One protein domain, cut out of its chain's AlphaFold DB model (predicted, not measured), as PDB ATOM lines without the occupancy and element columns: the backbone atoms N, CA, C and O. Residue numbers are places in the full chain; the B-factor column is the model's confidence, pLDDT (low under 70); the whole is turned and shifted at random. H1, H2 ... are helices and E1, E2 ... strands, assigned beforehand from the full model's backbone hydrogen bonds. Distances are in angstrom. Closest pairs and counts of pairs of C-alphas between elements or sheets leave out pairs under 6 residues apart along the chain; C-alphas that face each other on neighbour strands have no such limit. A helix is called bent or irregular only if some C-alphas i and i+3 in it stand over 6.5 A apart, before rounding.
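AT A GLANCE: This is residues 32 to 164 of the 166 residues of an uncharacterized protein of Helicobacter sp. MIT 99-5507 (UniProt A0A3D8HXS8). One long, twisted antiparallel sheet of eleven strands curls round two helices, H1 and H2, which lie on its inner face; no named helix covers the other face. One wing, E1 to E6, and the other, E7 to E11, meet where E1 lies beside E11. The printed part has 133 residues, in the order E1 to E6, H1, H2, E7 to E11, and the sheet runs E6 E5 E4 E3 E2 E1 E11 E10 E9 E8 E7. The class is mixed, helices and strands; the whole is compact and rounded, with a radius of gyration of the C-alphas of 14.1 A and spans of 38 by 33 by 26 A.

HOW THE PARTS SIT: E1, residues 34 to 40, E2, 45 to 53, E3, 58 to 64, E4, 67 to 74, E5, 78 to 81, and E6, 84 to 87, form a meander, each strand the antiparallel neighbour of the one before. E1 and E2 are a hairpin at 136 degrees, with N 37 and O 48 at 2.9 A; E2 bends by 86 degrees at residue 48. E2 and E3 stand at 135 degrees, with N 61 and O 51 at 2.9 A. H1, residues 88 to 99, is irregular: C-alphas 95 and 98 are 9.3 A apart. Its closest C-alphas to E5 are those of Lys 88 and Glu 78, 4.6 A apart. H2, residues 104 to 109, is about perpendicular to H1, at 83 degrees, and close but not clearly touching, with C-alphas of Ser 92 and Phe 105 6.2 A apart. Both helices are on the same face of the sheet, two layers in all. Every O i to N i+4 pair of H2 is within hydrogen-bond range, and 6 of 8 in H1. E7, residues 120 to 122, E8, 128 to 134, E9, 137 to 143, E10, 147 to 152, and E11, 158 to 163, form a second meander. E10's closest C-alpha to H2 is that of Ile 148, 7.2 A from that of Ile 108. E11 and E1 are antiparallel at 171 degrees, with N 160 and O 38 at 2.8 A. E6 and E7 are the edge strands and are apart.

IN THESE COORDINATES: E1 begins at C-alpha 34, (-4.825, -14.049, 73.530), and is 19.0 A long. E2 measures 20.8 A, E3 20.1 A, E4 21.1 A, H1 13.2 A, E8 18.4 A, E9 19.6 A, and E10 and E11 16.6 A each. E11 ends at C-alpha 163, (-3.483, -15.472, 80.047).

THE WHOLE: The C-alphas of Asp 83 and Ala 124 are the two farthest apart, 42.1 A. The printed part has no cut and no long link. Its mean pLDDT is 95.3, and no printed residue is under 70.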
ATOM      1  N   LYS A  32      -6.790 -19.107  72.788       84.25
ATOM      2  CA  LYS A  32      -5.801 -19.578  73.774       84.25
ATOM      3  C   LYS A  32      -4.512 -18.743  73.789       84.25
ATOM      4  O   LYS A  32      -3.796 -18.731  74.795       84.25
ATOM      5  N   ASP A  33      -4.215 -18.077  72.674       89.06
ATOM      6  CA  ASP A  33      -3.001 -17.288  72.489       89.06
ATOM      7  C   ASP A  33      -3.209 -15.828  72.926       89.06
ATOM      8  O   ASP A  33      -2.234 -15.139  73.243       89.06
ATOM      9  N   LEU A  34      -4.469 -15.379  73.037       93.56
ATOM     10  CA  LEU A  34      -4.825 -14.049  73.530       93.56
ATOM     11  C   LEU A  34      -4.386 -13.844  74.983       93.56
ATOM     12  O   LEU A  34      -4.527 -14.705  75.859       93.56
ATOM     13  N   LYS A  35      -3.878 -12.642  75.241       96.31
ATOM     14  CA  LYS A  35      -3.500 -12.152  76.564       96.31
ATOM     15  C   LYS A  35      -4.321 -10.926  76.918       96.31
ATOM     16  O   LYS A  35      -4.606 -10.109  76.046       96.31
ATOM     17  N   LEU A  36      -4.649 -10.768  78.196       96.94
ATOM     18  CA  LEU A  36      -5.061  -9.477  78.737       96.94
ATOM     19  C   LEU A  36      -3.802  -8.682  79.064       96.94
ATOM     20  O   LEU A  36      -2.949  -9.152  79.818       96.94
ATOM     21  N   VAL A  37      -3.675  -7.494  78.479       98.25
ATOM     22  CA  VAL A  37      -2.468  -6.677  78.577       98.25
ATOM     23  C   VAL A  37      -2.813  -5.330  79.194       98.25
ATOM     24  O   VAL A  37      -3.604  -4.564  78.650       98.25
ATOM     25  N   LEU A  38      -2.174  -5.019  80.319       98.19
ATOM     26  CA  LEU A  38      -2.124  -3.682  80.900       98.19
ATOM     27  C   LEU A  38      -0.716  -3.129  80.710       98.19
ATOM     28  O   LEU A  38       0.245  -3.666  81.253       98.19
ATOM     29  N   ILE A  39      -0.602  -2.012  80.006       98.00
ATOM     30  CA  ILE A  39       0.624  -1.226  79.933       98.00
ATOM     31  C   ILE A  39       0.303   0.176  80.424       98.00
ATOM     32  O   ILE A  39      -0.576   0.849  79.889       98.00
ATOM     33  N   LYS A  40       1.043   0.633  81.427       97.69
ATOM     34  CA  LYS A  40       0.958   1.997  81.929       97.69
ATOM     35  C   LYS A  40       2.359   2.549  82.124       97.69
ATOM     36  O   LYS A  40       3.089   2.090  82.996       97.69
ATOM     37  N   SER A  41       2.710   3.559  81.344       95.25
ATOM     38  CA  SER A  41       3.922   4.358  81.511       95.25
ATOM     39  C   SER A  41       3.624   5.828  81.201       95.25
ATOM     40  O   SER A  41       2.467   6.214  81.029       95.25
ATOM     41  N   LYS A  42       4.659   6.671  81.146       91.94
ATOM     42  CA  LYS A  42       4.507   8.103  80.851       91.94
ATOM     43  C   LYS A  42       3.875   8.364  79.479       91.94
ATOM     44  O   LYS A  42       3.068   9.278  79.352       91.94
ATOM     45  N   ASN A  43       4.247   7.572  78.473       88.38
ATOM     46  CA  ASN A  43       3.905   7.837  77.071       88.38
ATOM     47  C   ASN A  43       2.848   6.874  76.509       88.38
ATOM     48  O   ASN A  43       2.344   7.099  75.413       88.38
ATOM     49  N   ILE A  44       2.505   5.805  77.233       91.56
ATOM     50  CA  ILE A  44       1.518   4.814  76.796       91.56
ATOM     51  C   ILE A  44       0.614   4.391  77.958       91.56
ATOM     52  O   ILE A  44       1.072   4.098  79.062       91.56
ATOM     53  N   SER A  45      -0.687   4.338  77.683       95.31
ATOM     54  CA  SER A  45      -1.695   3.739  78.557       95.31
ATOM     55  C   SER A  45      -2.582   2.837  77.711       95.31
ATOM     56  O   SER A  45      -3.310   3.312  76.839       95.31
ATOM     57  N   PHE A  46      -2.516   1.539  77.966       96.94
ATOM     58  CA  PHE A  46      -3.224   0.511  77.220       96.94
ATOM     59  C   PHE A  46      -3.790  -0.532  78.182       96.94
ATOM     60  O   PHE A  46      -3.097  -0.967  79.099       96.94
ATOM     61  N   TYR A  47      -5.046  -0.917  77.969       97.25
ATOM     62  CA  TYR A  47      -5.707  -1.984  78.710       97.25
ATOM     63  C   TYR A  47      -6.732  -2.668  77.808       97.25
ATOM     64  O   TYR A  47      -7.852  -2.178  77.668       97.25
ATOM     65  N   ASP A  48      -6.305  -3.731  77.134       96.25
ATOM     66  CA  ASP A  48      -7.122  -4.533  76.217       96.25
ATOM     67  C   ASP A  48      -6.341  -5.820  75.864       96.25
ATOM     68  O   ASP A  48      -5.394  -6.206  76.562       96.25
ATOM     69  N   PHE A  49      -6.722  -6.497  74.788       96.44
ATOM     70  CA  PHE A  49      -6.086  -7.724  74.335       96.44
ATOM     71  C   PHE A  49      -4.727  -7.511  73.665       96.44
ATOM     72  O   PHE A  49      -4.484  -6.523  72.970       96.44
ATOM     73  N   GLY A  50      -3.854  -8.504  73.804       96.94
ATOM     74  CA  GLY A  50      -2.593  -8.575  73.080       96.94
ATOM     75  C   GLY A  50      -2.193  -9.995  72.704       96.94
ATOM     76  O   GLY A  50      -2.729 -10.973  73.230       96.94
ATOM     77  N   LEU A  51      -1.220 -10.094  71.805       96.69
ATOM     78  CA  LEU A  51      -0.530 -11.333  71.460       96.69
ATOM     79  C   LEU A  51       0.957 -11.178  71.737       96.69
ATOM     80  O   LEU A  51       1.595 -10.265  71.220       96.69
ATOM     81  N   LEU A  52       1.496 -12.088  72.548       96.81
ATOM     82  CA  LEU A  52       2.920 -12.167  72.851       96.81
ATOM     83  C   LEU A  52       3.527 -13.364  72.113       96.81
ATOM     84  O   LEU A  52       3.215 -14.508  72.440       96.81
ATOM     85  N   SER A  53       4.412 -13.096  71.158       95.50
ATOM     86  CA  SER A  53       5.278 -14.101  70.539       95.50
ATOM     87  C   SER A  53       6.707 -13.927  71.038       95.50
ATOM     88  O   SER A  53       7.158 -12.798  71.214       95.50
ATOM     89  N   LEU A  54       7.424 -15.032  71.250       95.31
ATOM     90  CA  LEU A  54       8.852 -15.024  71.597       95.31
ATOM     91  C   LEU A  54       9.749 -15.429  70.415       95.31
ATOM     92  O   LEU A  54      10.968 -15.341  70.524       95.31
ATOM     93  N   THR A  55       9.166 -15.894  69.302       91.19
ATOM     94  CA  THR A  55       9.905 -16.405  68.136       91.19
ATOM     95  C   THR A  55       9.247 -15.972  66.819       91.19
ATOM     96  O   THR A  55       8.017 -16.013  66.728       91.19
ATOM     97  N   PRO A  56      10.015 -15.633  65.765       89.38
ATOM     98  CA  PRO A  56      11.481 -15.546  65.729       89.38
ATOM     99  C   PRO A  56      12.046 -14.330  66.487       89.38
ATOM    100  O   PRO A  56      13.185 -14.377  66.930       89.38
ATOM    101  N   GLU A  57      11.238 -13.288  66.682       93.25
ATOM    102  CA  GLU A  57      11.553 -12.104  67.487       93.25
ATOM    103  C   GLU A  57      10.488 -11.933  68.576       93.25
ATOM    104  O   GLU A  57       9.331 -12.331  68.391       93.25
ATOM    105  N   ILE A  58      10.855 -11.310  69.699       97.44
ATOM    106  CA  ILE A  58       9.888 -11.023  70.760       97.44
ATOM    107  C   ILE A  58       8.972  -9.900  70.279       97.44
ATOM    108  O   ILE A  58       9.417  -8.776  70.041       97.44
ATOM    109  N   THR A  59       7.688 -10.211  70.141       97.50
ATOM    110  CA  THR A  59       6.668  -9.280  69.660       97.50
ATOM    111  C   THR A  59       5.502  -9.240  70.633       97.50
ATOM    112  O   THR A  59       4.955 -10.287  70.969       97.50
ATOM    113  N   LEU A  60       5.094  -8.039  71.038       97.62
ATOM    114  CA  LEU A  60       3.841  -7.804  71.754       97.62
ATOM    115  C   LEU A  60       2.923  -6.954  70.876       97.62
ATOM    116  O   LEU A  60       3.070  -5.732  70.815       97.62
ATOM    117  N   GLU A  61       1.999  -7.606  70.182       97.25
ATOM    118  CA  GLU A  61       0.975  -6.940  69.379       97.25
ATOM    119  C   GLU A  61      -0.229  -6.576  70.244       97.25
ATOM    120  O   GLU A  61      -0.680  -7.379  71.060       97.25
ATOM    121  N   LEU A  62      -0.735  -5.357  70.077       97.06
ATOM    122  CA  LEU A  62      -1.827  -4.795  70.859       97.06
ATOM    123  C   LEU A  62      -3.076  -4.656  69.993       97.06
ATOM    124  O   LEU A  62      -3.022  -4.112  68.887       97.06
ATOM    125  N   PHE A  63      -4.216  -5.085  70.524       95.62
ATOM    126  CA  PHE A  63      -5.499  -5.048  69.837       95.62
ATOM    127  C   PHE A  63      -6.479  -4.153  70.578       95.62
ATOM    128  O   PHE A  63      -6.566  -4.181  71.798       95.62
ATOM    129  N   LYS A  64      -7.265  -3.384  69.827       92.94
ATOM    130  CA  LYS A  64      -8.408  -2.640  70.351       92.94
ATOM    131  C   LYS A  64      -9.602  -2.852  69.444       92.94
ATOM    132  O   LYS A  64      -9.508  -2.637  68.236       92.94
ATOM    133  N   LEU A  65     -10.726  -3.287  70.018       89.75
ATOM    134  CA  LEU A  65     -11.951  -3.607  69.266       89.75
ATOM    135  C   LEU A  65     -11.689  -4.565  68.080       89.75
ATOM    136  O   LEU A  65     -12.191  -4.362  66.973       89.75
ATOM    137  N   GLY A  66     -10.843  -5.577  68.300       86.44
ATOM    138  CA  GLY A  66     -10.493  -6.589  67.297       86.44
ATOM    139  C   GLY A  66      -9.569  -6.109  66.170       86.44
ATOM    140  O   GLY A  66      -9.371  -6.838  65.201       86.44
ATOM    141  N   LYS A  67      -9.005  -4.899  66.263       91.25
ATOM    142  CA  LYS A  67      -8.032  -4.367  65.299       91.25
ATOM    143  C   LYS A  67      -6.675  -4.191  65.962       91.25
ATOM    144  O   LYS A  67      -6.612  -3.674  67.073       91.25
ATOM    145  N   SER A  68      -5.610  -4.574  65.262       94.31
ATOM    146  CA  SER A  68      -4.245  -4.245  65.679       94.31
ATOM    147  C   SER A  68      -4.074  -2.726  65.694       94.31
ATOM    148  O   SER A  68      -4.450  -2.048  64.733       94.31
ATOM    149  N   ILE A  69      -3.561  -2.192  66.799       94.62
ATOM    150  CA  ILE A  69      -3.261  -0.761  66.957       94.62
ATOM    151  C   ILE A  69      -1.757  -0.478  66.994       94.62
ATOM    152  O   ILE A  69      -1.352   0.675  67.111       94.62
ATOM    153  N   GLY A  70      -0.938  -1.525  66.916       94.50
ATOM    154  CA  GLY A  70       0.511  -1.442  66.975       94.50
ATOM    155  C   GLY A  70       1.121  -2.658  67.653       94.50
ATOM    156  O   GLY A  70       0.444  -3.423  68.338       94.50
ATOM    157  N   LYS A  71       2.428  -2.822  67.470       95.88
ATOM    158  CA  LYS A  71       3.204  -3.882  68.106       95.88
ATOM    159  C   LYS A  71       4.529  -3.348  68.607       95.88
ATOM    160  O   LYS A  71       5.162  -2.547  67.921       95.88
ATOM    161  N   PHE A  72       4.932  -3.818  69.779       96.94
ATOM    162  CA  PHE A  72       6.320  -3.754  70.208       96.94
ATOM    163  C   PHE A  72       7.085  -4.893  69.548       96.94
ATOM    164  O   PHE A  72       6.622  -6.031  69.596       96.94
ATOM    165  N   ILE A  73       8.241  -4.601  68.961       97.69
ATOM    166  CA  ILE A  73       9.160  -5.598  68.407       97.69
ATOM    167  C   ILE A  73      10.515  -5.388  69.070       97.69
ATOM    168  O   ILE A  73      11.103  -4.312  68.933       97.69
ATOM    169  N   ILE A  74      11.001  -6.395  69.791       97.56
ATOM    170  CA  ILE A  74      12.333  -6.382  70.394       97.56
ATOM    171  C   ILE A  74      13.292  -7.071  69.426       97.56
ATOM    172  O   ILE A  74      13.260  -8.292  69.272       97.56
ATOM    173  N   LYS A  75      14.145  -6.281  68.773       96.00
ATOM    174  CA  LYS A  75      15.210  -6.782  67.897       96.00
ATOM    175  C   LYS A  75      16.524  -6.860  68.663       96.00
ATOM    176  O   LYS A  75      16.590  -6.530  69.842       96.00
ATOM    177  N   GLU A  76      17.604  -7.258  67.998       94.38
ATOM    178  CA  GLU A  76      18.929  -7.361  68.624       94.38
ATOM    179  C   GLU A  76      19.402  -6.031  69.245       94.38
ATOM    180  O   GLU A  76      19.858  -6.017  70.387       94.38
ATOM    181  N   ARG A  77      19.248  -4.911  68.522       96.19
ATOM    182  CA  ARG A  77      19.819  -3.596  68.886       96.19
ATOM    183  C   ARG A  77      18.794  -2.495  69.158       96.19
ATOM    184  O   ARG A  77      19.152  -1.429  69.656       96.19
ATOM    185  N   GLU A  78      17.530  -2.730  68.832       97.44
ATOM    186  CA  GLU A  78      16.477  -1.718  68.886       97.44
ATOM    187  C   GLU A  78      15.155  -2.300  69.379       97.44
ATOM    188  O   GLU A  78      14.914  -3.508  69.303       97.44
ATOM    189  N   ILE A  79      14.298  -1.414  69.873       97.50
ATOM    190  CA  ILE A  79      12.898  -1.694  70.163       97.50
ATOM    191  C   ILE A  79      12.077  -0.794  69.255       97.50
ATOM    192  O   ILE A  79      12.273   0.422  69.244       97.50
ATOM    193  N   CYS A  80      11.161  -1.399  68.510       96.62
ATOM    194  CA  CYS A  80      10.236  -0.684  67.645       96.62
ATOM    195  C   CYS A  80       8.833  -0.698  68.245       96.62
ATOM    196  O   CYS A  80       8.393  -1.739  68.732       96.62
ATOM    197  N   PHE A  81       8.120   0.422  68.165       93.62
ATOM    198  CA  PHE A  81       6.678   0.485  68.361       93.62
ATOM    199  C   PHE A  81       6.031   1.075  67.107       93.62
ATOM    200  O   PHE A  81       6.263   2.233  66.766       93.62
ATOM    201  N   ILE A  82       5.216   0.269  66.418       88.31
ATOM    202  CA  ILE A  82       4.719   0.588  65.066       88.31
ATOM    203  C   ILE A  82       5.915   0.772  64.111       88.31
ATOM    204  O   ILE A  82       6.618  -0.205  63.861       88.31
ATOM    205  N   ASP A  83       6.169   1.992  63.635       86.88
ATOM    206  CA  ASP A  83       7.240   2.336  62.692       86.88
ATOM    207  C   ASP A  83       8.359   3.162  63.355       86.88
ATOM    208  O   ASP A  83       9.336   3.521  62.699       86.88
ATOM    209  N   ASP A  84       8.226   3.473  64.649       93.31
ATOM    210  CA  ASP A  84       9.227   4.217  65.412       93.31
ATOM    211  C   ASP A  84      10.149   3.240  66.147       93.31
ATOM    212  O   ASP A  84       9.707   2.477  67.011       93.31
ATOM    213  N   CYS A  85      11.426   3.244  65.778       96.69
ATOM    214  CA  CYS A  85      12.451   2.380  66.346       96.69
ATOM    215  C   CYS A  85      13.507   3.223  67.053       96.69
ATOM    216  O   CYS A  85      14.022   4.199  66.507       96.69
ATOM    217  N   ALA A  86      13.887   2.795  68.253       97.44
ATOM    218  CA  ALA A  86      14.971   3.409  69.000       97.44
ATOM    219  C   ALA A  86      15.934   2.340  69.531       97.44
ATOM    220  O   ALA A  86      15.506   1.214  69.812       97.44
ATOM    221  N   PRO A  87      17.227   2.674  69.722       98.00
ATOM    222  CA  PRO A  87      18.161   1.789  70.410       98.00
ATOM    223  C   PRO A  87      17.573   1.297  71.735       98.00
ATOM    224  O   PRO A  87      16.923   2.074  72.440       98.00
ATOM    225  N   LYS A  88      17.814   0.028  72.082       97.31
ATOM    226  CA  LYS A  88      17.225  -0.644  73.256       97.31
ATOM    227  C   LYS A  88      17.258   0.211  74.526       97.31
ATOM    228  O   LYS A  88      16.209   0.506  75.087       97.31
ATOM    229  N   TRP A  89      18.429   0.710  74.914       96.81
ATOM    230  CA  TRP A  89      18.598   1.633  76.039       96.81
ATOM    231  C   TRP A  89      17.681   2.863  75.989       96.81
ATOM    232  O   TRP A  89      17.075   3.226  76.997       96.81
ATOM    233  N   VAL A  90      17.563   3.507  74.824       96.75
ATOM    234  CA  VAL A  90      16.744   4.716  74.646       96.75
ATOM    235  C   VAL A  90      15.265   4.379  74.806       96.75
ATOM    236  O   VAL A  90      14.562   5.058  75.555       96.75
ATOM    237  N   ALA A  91      14.803   3.305  74.164       96.00
ATOM    238  CA  ALA A  91      13.424   2.843  74.270       96.00
ATOM    239  C   ALA A  91      13.072   2.389  75.696       96.00
ATOM    240  O   ALA A  91      12.053   2.806  76.249       96.00
ATOM    241  N   SER A  92      13.944   1.599  76.327       96.12
ATOM    242  CA  SER A  92      13.783   1.152  77.712       96.12
ATOM    243  C   SER A  92      13.716   2.333  78.674       96.12
ATOM    244  O   SER A  92      12.837   2.362  79.530       96.12
ATOM    245  N   LYS A  93      14.559   3.360  78.517       95.88
ATOM    246  CA  LYS A  93      14.459   4.579  79.336       95.88
ATOM    247  C   LYS A  93      13.202   5.390  79.066       95.88
ATOM    248  O   LYS A  93      12.588   5.895  80.004       95.88
ATOM    249  N   ALA A  94      12.790   5.506  77.807       94.56
ATOM    250  CA  ALA A  94      11.553   6.195  77.460       94.56
ATOM    251  C   ALA A  94      10.326   5.523  78.103       94.56
ATOM    252  O   ALA A  94       9.372   6.209  78.472       94.56
ATOM    253  N   PHE A  95      10.362   4.197  78.265       95.19
ATOM    254  CA  PHE A  95       9.271   3.423  78.845       95.19
ATOM    255  C   PHE A  95       9.344   3.311  80.375       95.19
ATOM    256  O   PHE A  95       8.352   3.571  81.053       95.19
ATOM    257  N   PHE A  96      10.499   2.925  80.920       96.19
ATOM    258  CA  PHE A  96      10.703   2.598  82.337       96.19
ATOM    259  C   PHE A  96      11.295   3.753  83.161       96.19
ATOM    260  O   PHE A  96      11.430   3.628  84.377       96.19
ATOM    261  N   GLY A  97      11.620   4.885  82.534       94.12
ATOM    262  CA  GLY A  97      12.265   6.020  83.190       94.12
ATOM    263  C   GLY A  97      13.736   5.747  83.509       94.12
ATOM    264  O   GLY A  97      14.409   4.986  82.815       94.12
ATOM    265  N   ASP A  98      14.242   6.361  84.579       92.81
ATOM    266  CA  ASP A  98      15.673   6.328  84.930       92.81
ATOM    267  C   ASP A  98      16.209   4.932  85.264       92.81
ATOM    268  O   ASP A  98      17.410   4.690  85.167       92.81
ATOM    269  N   VAL A  99      15.316   4.006  85.615       94.56
ATOM    270  CA  VAL A  99      15.643   2.614  85.953       94.56
ATOM    271  C   VAL A  99      15.661   1.695  84.730       94.56
ATOM    272  O   VAL A  99      16.018   0.526  84.847       94.56
ATOM    273  N   GLY A 100      15.274   2.206  83.557       96.25
ATOM    274  CA  GLY A 100      15.347   1.470  82.303       96.25
ATOM    275  C   GLY A 100      16.794   1.204  81.897       96.25
ATOM    276  O   GLY A 100      17.572   2.141  81.715       96.25
ATOM    277  N   TYR A 101      17.130  -0.073  81.710       96.88
ATOM    278  CA  TYR A 101      18.382  -0.523  81.102       96.88
ATOM    279  C   TYR A 101      18.119  -1.298  79.810       96.88
ATOM    280  O   TYR A 101      16.974  -1.610  79.481       96.88
ATOM    281  N   ASP A 102      19.183  -1.562  79.054       97.19
ATOM    282  CA  ASP A 102      19.120  -2.023  77.664       97.19
ATOM    283  C   ASP A 102      18.187  -3.234  77.468       97.19
ATOM    284  O   ASP A 102      17.277  -3.192  76.644       97.19
ATOM    285  N   THR A 103      18.320  -4.262  78.305       97.19
ATOM    286  CA  THR A 103      17.579  -5.528  78.190       97.19
ATOM    287  C   THR A 103      16.303  -5.609  79.032       97.19
ATOM    288  O   THR A 103      15.584  -6.598  78.914       97.19
ATOM    289  N   LEU A 104      15.951  -4.587  79.825       97.94
ATOM    290  CA  LEU A 104      14.844  -4.676  80.793       97.94
ATOM    291  C   LEU A 104      13.508  -5.062  80.139       97.94
ATOM    292  O   LEU A 104      12.795  -5.931  80.641       97.94
ATOM    293  N   PHE A 105      13.155  -4.445  79.007       97.38
ATOM    294  CA  PHE A 105      11.898  -4.774  78.326       97.38
ATOM    295  C   PHE A 105      11.912  -6.217  77.795       97.38
ATOM    296  O   PHE A 105      10.934  -6.951  77.936       97.38
ATOM    297  N   GLU A 106      13.039  -6.637  77.217       97.69
ATOM    298  CA  GLU A 106      13.230  -7.993  76.705       97.69
ATOM    299  C   GLU A 106      13.080  -9.034  77.817       97.69
ATOM    300  O   GLU A 106      12.389 -10.036  77.639       97.69
ATOM    301  N   GLU A 107      13.697  -8.787  78.972       98.12
ATOM    302  CA  GLU A 107      13.657  -9.671  80.132       98.12
ATOM    303  C   GLU A 107      12.242  -9.808  80.694       98.12
ATOM    304  O   GLU A 107      11.796 -10.935  80.919       98.12
ATOM    305  N   ILE A 108      11.504  -8.697  80.820       98.19
ATOM    306  CA  ILE A 108      10.100  -8.702  81.257       98.19
ATOM    307  C   ILE A 108       9.239  -9.537  80.301       98.19
ATOM    308  O   ILE A 108       8.519 -10.434  80.739       98.19
ATOM    309  N   LEU A 109       9.314  -9.273  78.991       97.88
ATOM    310  CA  LEU A 109       8.504  -9.992  77.997       97.88
ATOM    311  C   LEU A 109       8.900 -11.470  77.880       97.88
ATOM    312  O   LEU A 109       8.047 -12.323  77.635       97.88
ATOM    313  N   SER A 110      10.176 -11.783  78.105       97.12
ATOM    314  CA  SER A 110      10.715 -13.146  78.062       97.12
ATOM    315  C   SER A 110      10.596 -13.900  79.381       97.12
ATOM    316  O   SER A 110      11.061 -15.037  79.452       97.12
ATOM    317  N   LYS A 111      10.003 -13.301  80.424       96.75
ATOM    318  CA  LYS A 111       9.866 -13.920  81.754       96.75
ATOM    319  C   LYS A 111      11.221 -14.337  82.337       96.75
ATOM    320  O   LYS A 111      11.351 -15.417  82.913       96.75
ATOM    321  N   LYS A 112      12.246 -13.512  82.127       96.62
ATOM    322  CA  LYS A 112      13.566 -13.666  82.749       96.62
ATOM    323  C   LYS A 112      13.589 -12.894  84.063       96.62
ATOM    324  O   LYS A 112      12.802 -11.964  84.245       96.62
ATOM    325  N   ASP A 113      14.504 -13.272  84.950       96.69
ATOM    326  CA  ASP A 113      14.840 -12.453  86.111       96.69
ATOM    327  C   ASP A 113      15.295 -11.066  85.624       96.69
ATOM    328  O   ASP A 113      16.051 -10.966  84.658       96.69
ATOM    329  N   ILE A 114      14.829 -10.009  86.287       98.06
ATOM    330  CA  ILE A 114      15.284  -8.628  86.053       98.06
ATOM    331  C   ILE A 114      16.254  -8.204  87.154       98.06
ATOM    332  O   ILE A 114      16.198  -8.754  88.258       98.06
ATOM    333  N   PHE A 115      17.098  -7.206  86.878       96.81
ATOM    334  CA  PHE A 115      18.110  -6.702  87.816       96.81
ATOM    335  C   PHE A 115      18.932  -7.840  88.440       96.81
ATOM    336  O   PHE A 115      19.025  -7.943  89.659       96.81
ATOM    337  N   ASP A 116      19.454  -8.742  87.605       95.31
ATOM    338  CA  ASP A 116      20.317  -9.861  88.014       95.31
ATOM    339  C   ASP A 116      19.742 -10.775  89.116       95.31
ATOM    340  O   ASP A 116      20.488 -11.417  89.857       95.31
ATOM    341  N   GLY A 117      18.415 -10.859  89.257       96.81
ATOM    342  CA  GLY A 117      17.808 -11.744  90.253       96.81
ATOM    343  C   GLY A 117      17.587 -11.116  91.633       96.81
ATOM    344  O   GLY A 117      17.295 -11.838  92.592       96.81
ATOM    345  N   ILE A 118      17.771  -9.801  91.798       97.12
ATOM    346  CA  ILE A 118      17.678  -9.167  93.122       97.12
ATOM    347  C   ILE A 118      16.283  -9.381  93.731       97.12
ATOM    348  O   ILE A 118      15.248  -9.177  93.102       97.12
ATOM    349  N   GLY A 119      16.259  -9.786  95.004       96.56
ATOM    350  CA  GLY A 119      15.017 -10.004  95.748       96.56
ATOM    351  C   GLY A 119      14.208 -11.210  95.269       96.56
ATOM    352  O   GLY A 119      13.029 -11.314  95.612       96.56
ATOM    353  N   LYS A 120      14.814 -12.099  94.471       97.06
ATOM    354  CA  LYS A 120      14.172 -13.302  93.948       97.06
ATOM    355  C   LYS A 120      13.782 -14.278  95.051       97.06
ATOM    356  O   LYS A 120      14.546 -14.600  95.957       97.06
ATOM    357  N   SER A 121      12.581 -14.809  94.899       95.81
ATOM    358  CA  SER A 121      11.997 -15.875  95.695       95.81
ATOM    359  C   SER A 121      11.144 -16.760  94.790       95.81
ATOM    360  O   SER A 121      10.594 -16.300  93.787       95.81
ATOM    361  N   LEU A 122      11.049 -18.043  95.128       93.12
ATOM    362  CA  LEU A 122      10.130 -18.977  94.486       93.12
ATOM    363  C   LEU A 122       8.984 -19.234  95.456       93.12
ATOM    364  O   LEU A 122       9.221 -19.681  96.580       93.12
ATOM    365  N   ASN A 123       7.754 -18.938  95.048       85.25
ATOM    366  CA  ASN A 123       6.600 -19.246  95.884       85.25
ATOM    367  C   ASN A 123       6.139 -20.703  95.693       85.25
ATOM    368  O   ASN A 123       6.530 -21.385  94.746       85.25
ATOM    369  N   ALA A 124       5.273 -21.176  96.594       77.50
ATOM    370  CA  ALA A 124       4.781 -22.558  96.600       77.50
ATOM    371  C   ALA A 124       4.034 -22.973  95.314       77.50
ATOM    372  O   ALA A 124       3.896 -24.162  95.046       77.50
ATOM    373  N   ASN A 125       3.589 -22.007  94.505       81.62
ATOM    374  CA  ASN A 125       2.855 -22.234  93.260       81.62
ATOM    375  C   ASN A 125       3.767 -22.207  92.020       81.62
ATOM    376  O   ASN A 125       3.270 -22.183  90.896       81.62
ATOM    377  N   GLY A 126       5.091 -22.169  92.207       83.88
ATOM    378  CA  GLY A 126       6.059 -22.130  91.109       83.88
ATOM    379  C   GLY A 126       6.183 -20.766  90.423       83.88
ATOM    380  O   GLY A 126       6.762 -20.684  89.342       83.88
ATOM    381  N   VAL A 127       5.651 -19.695  91.023       90.12
ATOM    382  CA  VAL A 127       5.821 -18.323  90.526       90.12
ATOM    383  C   VAL A 127       7.133 -17.768  91.062       90.12
ATOM    384  O   VAL A 127       7.402 -17.829  92.269       90.12
ATOM    385  N   ILE A 128       7.933 -17.202  90.164       94.75
ATOM    386  CA  ILE A 128       9.125 -16.443  90.532       94.75
ATOM    387  C   ILE A 128       8.673 -15.031  90.887       94.75
ATOM    388  O   ILE A 128       8.004 -14.382  90.088       94.75
ATOM    389  N   ALA A 129       9.030 -14.574  92.084       96.31
ATOM    390  CA  ALA A 129       8.718 -13.243  92.582       96.31
ATOM    391  C   ALA A 129      10.000 -12.517  92.993       96.31
ATOM    392  O   ALA A 129      10.797 -13.052  93.762       96.31
ATOM    393  N   GLN A 130      10.173 -11.288  92.523       97.88
ATOM    394  CA  GLN A 130      11.262 -10.388  92.871       97.88
ATOM    395  C   GLN A 130      10.680  -9.135  93.520       97.88
ATOM    396  O   GLN A 130       9.890  -8.416  92.904       97.88
ATOM    397  N   LYS A 131      11.052  -8.883  94.777       97.69
ATOM    398  CA  LYS A 131      10.663  -7.678  95.521       97.69
ATOM    399  C   LYS A 131      11.917  -7.020  96.071       97.69
ATOM    400  O   LYS A 131      12.607  -7.620  96.892       97.69
ATOM    401  N   PHE A 132      12.232  -5.824  95.590       98.00
ATOM    402  CA  PHE A 132      13.496  -5.161  95.902       98.00
ATOM    403  C   PHE A 132      13.422  -3.652  95.696       98.00
ATOM    404  O   PHE A 132      12.542  -3.150  94.995       98.00
ATOM    405  N   SER A 133      14.392  -2.952  96.280       97.62
ATOM    406  CA  SER A 133      14.617  -1.527  96.064       97.62
ATOM    407  C   SER A 133      15.911  -1.328  95.276       97.62
ATOM    408  O   SER A 133      16.935  -1.928  95.601       97.62
ATOM    409  N   PHE A 134      15.891  -0.480  94.250       95.38
ATOM    410  CA  PHE A 134      17.070  -0.137  93.455       95.38
ATOM    411  C   PHE A 134      16.984   1.311  92.973       95.38
ATOM    412  O   PHE A 134      15.945   1.746  92.483       95.38
ATOM    413  N   GLY A 135      18.065   2.084  93.130       92.75
ATOM    414  CA  GLY A 135      18.113   3.476  92.662       92.75
ATOM    415  C   GLY A 135      16.980   4.355  93.213       92.75
ATOM    416  O   GLY A 135      16.406   5.145  92.471       92.75
ATOM    417  N   GLY A 136      16.591   4.163  94.479       95.69
ATOM    418  CA  GLY A 136      15.483   4.894  95.113       95.69
ATOM    419  C   GLY A 136      14.079   4.499  94.637       95.69
ATOM    420  O   GLY A 136      13.119   5.197  94.952       95.69
ATOM    421  N   ASN A 137      13.951   3.407  93.879       97.81
ATOM    422  CA  ASN A 137      12.676   2.875  93.411       97.81
ATOM    423  C   ASN A 137      12.391   1.521  94.058       97.81
ATOM    424  O   ASN A 137      13.309   0.717  94.209       97.81
ATOM    425  N   ASP A 138      11.123   1.257  94.357       98.12
ATOM    426  CA  ASP A 138      10.659  -0.040  94.846       98.12
ATOM    427  C   ASP A 138       9.965  -0.822  93.730       98.12
ATOM    428  O   ASP A 138       9.155  -0.277  92.975       98.12
ATOM    429  N   PHE A 139      10.256  -2.116  93.637       98.38
ATOM    430  CA  PHE A 139       9.789  -2.978  92.556       98.38
ATOM    431  C   PHE A 139       9.060  -4.208  93.073       98.38
ATOM    432  O   PHE A 139       9.440  -4.822  94.071       98.38
ATOM    433  N   ILE A 140       8.037  -4.602  92.318       98.12
ATOM    434  CA  ILE A 140       7.473  -5.946  92.351       98.12
ATOM    435  C   ILE A 140       7.507  -6.483  90.928       98.12
ATOM    436  O   ILE A 140       6.964  -5.867  90.010       98.12
ATOM    437  N   TYR A 141       8.122  -7.646  90.764       98.38
ATOM    438  CA  TYR A 141       8.095  -8.394  89.522       98.38
ATOM    439  C   TYR A 141       7.745  -9.851  89.797       98.38
ATOM    440  O   TYR A 141       8.390 -10.495  90.615       98.38
ATOM    441  N   GLU A 142       6.717 -10.368  89.140       97.50
ATOM    442  CA  GLU A 142       6.285 -11.755  89.256       97.50
ATOM    443  C   GLU A 142       6.083 -12.339  87.862       97.50
ATOM    444  O   GLU A 142       5.519 -11.683  86.982       97.50
ATOM    445  N   HIS A 143       6.531 -13.574  87.645       96.50
ATOM    446  CA  HIS A 143       6.281 -14.254  86.382       96.50
ATOM    447  C   HIS A 143       6.090 -15.762  86.531       96.50
ATOM    448  O   HIS A 143       6.657 -16.430  87.402       96.50
ATOM    449  N   SER A 144       5.264 -16.296  85.635       94.44
ATOM    450  CA  SER A 144       4.985 -17.720  85.458       94.44
ATOM    451  C   SER A 144       4.679 -18.006  83.975       94.44
ATOM    452  O   SER A 144       4.686 -17.092  83.140       94.44
ATOM    453  N   PRO A 145       4.385 -19.259  83.585       91.88
ATOM    454  CA  PRO A 145       3.903 -19.547  82.236       91.88
ATOM    455  C   PRO A 145       2.665 -18.730  81.828       91.88
ATOM    456  O   PRO A 145       2.549 -18.379  80.654       91.88
ATOM    457  N   ASP A 146       1.808 -18.343  82.775       92.50
ATOM    458  CA  ASP A 146       0.539 -17.667  82.483       92.50
ATOM    459  C   ASP A 146       0.561 -16.153  82.731       92.50
ATOM    460  O   ASP A 146      -0.186 -15.446  82.059       92.50
ATOM    461  N   ILE A 147       1.425 -15.645  83.620       94.25
ATOM    462  CA  ILE A 147       1.438 -14.225  84.004       94.25
ATOM    463  C   ILE A 147       2.826 -13.590  83.885       94.25
ATOM    464  O   ILE A 147       3.842 -14.211  84.195       94.25
ATOM    465  N   ILE A 148       2.849 -12.328  83.467       98.12
ATOM    466  CA  ILE A 148       3.921 -11.357  83.705       98.12
ATOM    467  C   ILE A 148       3.287 -10.220  84.497       98.12
ATOM    468  O   ILE A 148       2.291  -9.650  84.056       98.12
ATOM    469  N   TYR A 149       3.856  -9.875  85.643       98.31
ATOM    470  CA  TYR A 149       3.463  -8.725  86.444       98.31
ATOM    471  C   TYR A 149       4.720  -7.944  86.790       98.31
ATOM    472  O   TYR A 149       5.519  -8.377  87.606       98.31
ATOM    473  N   PHE A 150       4.908  -6.785  86.177       98.56
ATOM    474  CA  PHE A 150       5.956  -5.837  86.520       98.56
ATOM    475  C   PHE A 150       5.314  -4.555  87.028       98.56
ATOM    476  O   PHE A 150       4.439  -3.981  86.372       98.56
ATOM    477  N   ARG A 151       5.792  -4.065  88.170       98.56
ATOM    478  CA  ARG A 151       5.413  -2.756  88.682       98.56
ATOM    479  C   ARG A 151       6.580  -2.083  89.387       98.56
ATOM    480  O   ARG A 151       7.093  -2.592  90.380       98.56
ATOM    481  N   ASN A 152       6.924  -0.890  88.918       98.31
ATOM    482  CA  ASN A 152       7.670   0.072  89.717       98.31
ATOM    483  C   ASN A 152       6.657   0.798  90.618       98.31
ATOM    484  O   ASN A 152       5.778   1.516  90.136       98.31
ATOM    485  N   LEU A 153       6.737   0.561  91.925       98.06
ATOM    486  CA  LEU A 153       5.818   1.105  92.924       98.06
ATOM    487  C   LEU A 153       5.992   2.615  93.114       98.06
ATOM    488  O   LEU A 153       5.020   3.295  93.434       98.06
ATOM    489  N   THR A 154       7.196   3.133  92.872       97.50
ATOM    490  CA  THR A 154       7.541   4.549  93.037       97.50
ATOM    491  C   THR A 154       7.026   5.395  91.873       97.50
ATOM    492  O   THR A 154       6.373   6.411  92.090       97.50
ATOM    493  N   SER A 155       7.274   4.974  90.628       96.75
ATOM    494  CA  SER A 155       6.832   5.709  89.428       96.75
ATOM    495  C   SER A 155       5.431   5.317  88.944       96.75
ATOM    496  O   SER A 155       4.825   6.026  88.141       96.75
ATOM    497  N   GLY A 156       4.905   4.178  89.401       97.12
ATOM    498  CA  GLY A 156       3.626   3.625  88.956       97.12
ATOM    499  C   GLY A 156       3.667   2.949  87.581       97.12
ATOM    500  O   GLY A 156       2.614   2.518  87.097       97.12
ATOM    501  N   ILE A 157       4.845   2.834  86.956       98.12
ATOM    502  CA  ILE A 157       5.014   2.143  85.672       98.12
ATOM    503  C   ILE A 157       4.658   0.670  85.852       98.12
ATOM    504  O   ILE A 157       5.148   0.014  86.770       98.12
ATOM    505  N   THR A 158       3.771   0.168  84.995       98.38
ATOM    506  CA  THR A 158       3.144  -1.148  85.138       98.38
ATOM    507  C   THR A 158       3.087  -1.868  83.793       98.38
ATOM    508  O   THR A 158       2.672  -1.278  82.795       98.38
ATOM    509  N   VAL A 159       3.457  -3.148  83.786       98.56
ATOM    510  CA  VAL A 159       3.232  -4.084  82.677       98.56
ATOM    511  C   VAL A 159       2.615  -5.348  83.260       98.56
ATOM    512  O   VAL A 159       3.246  -6.024  84.066       98.56
ATOM    513  N   ILE A 160       1.382  -5.661  82.874       98.50
ATOM    514  CA  ILE A 160       0.723  -6.926  83.209       98.50
ATOM    515  C   ILE A 160       0.352  -7.611  81.904       98.50
ATOM    516  O   ILE A 160      -0.280  -6.995  81.050       98.50
ATOM    517  N   ILE A 161       0.748  -8.868  81.751       98.19
ATOM    518  CA  ILE A 161       0.357  -9.725  80.634       98.19
ATOM    519  C   ILE A 161      -0.148 -11.016  81.255       98.19
ATOM    520  O   ILE A 161       0.643 -11.799  81.776       98.19
ATOM    521  N   ASP A 162      -1.457 -11.215  81.224       96.31
ATOM    522  CA  ASP A 162      -2.113 -12.382  81.804       96.31
ATOM    523  C   ASP A 162      -2.730 -13.241  80.702       96.31
ATOM    524  O   ASP A 162      -3.167 -12.746  79.659       96.31
ATOM    525  N   LYS A 163      -2.769 -14.550  80.921       93.94
ATOM    526  CA  LYS A 163      -3.483 -15.472  80.047       93.94
ATOM    527  C   LYS A 163      -4.970 -15.127  80.079       93.94
ATOM    528  O   LYS A 163      -5.577 -15.096  81.145       93.94
ATOM    529  N   PHE A 164      -5.567 -14.925  78.906       89.12
ATOM    530  CA  PHE A 164      -7.013 -14.789  78.821       89.12
ATOM    531  C   PHE A 164      -7.681 -16.106  79.248       89.12
ATOM    532  O   PHE A 164      -7.315 -17.184  78.773       89.12
TER     533      PHE A 164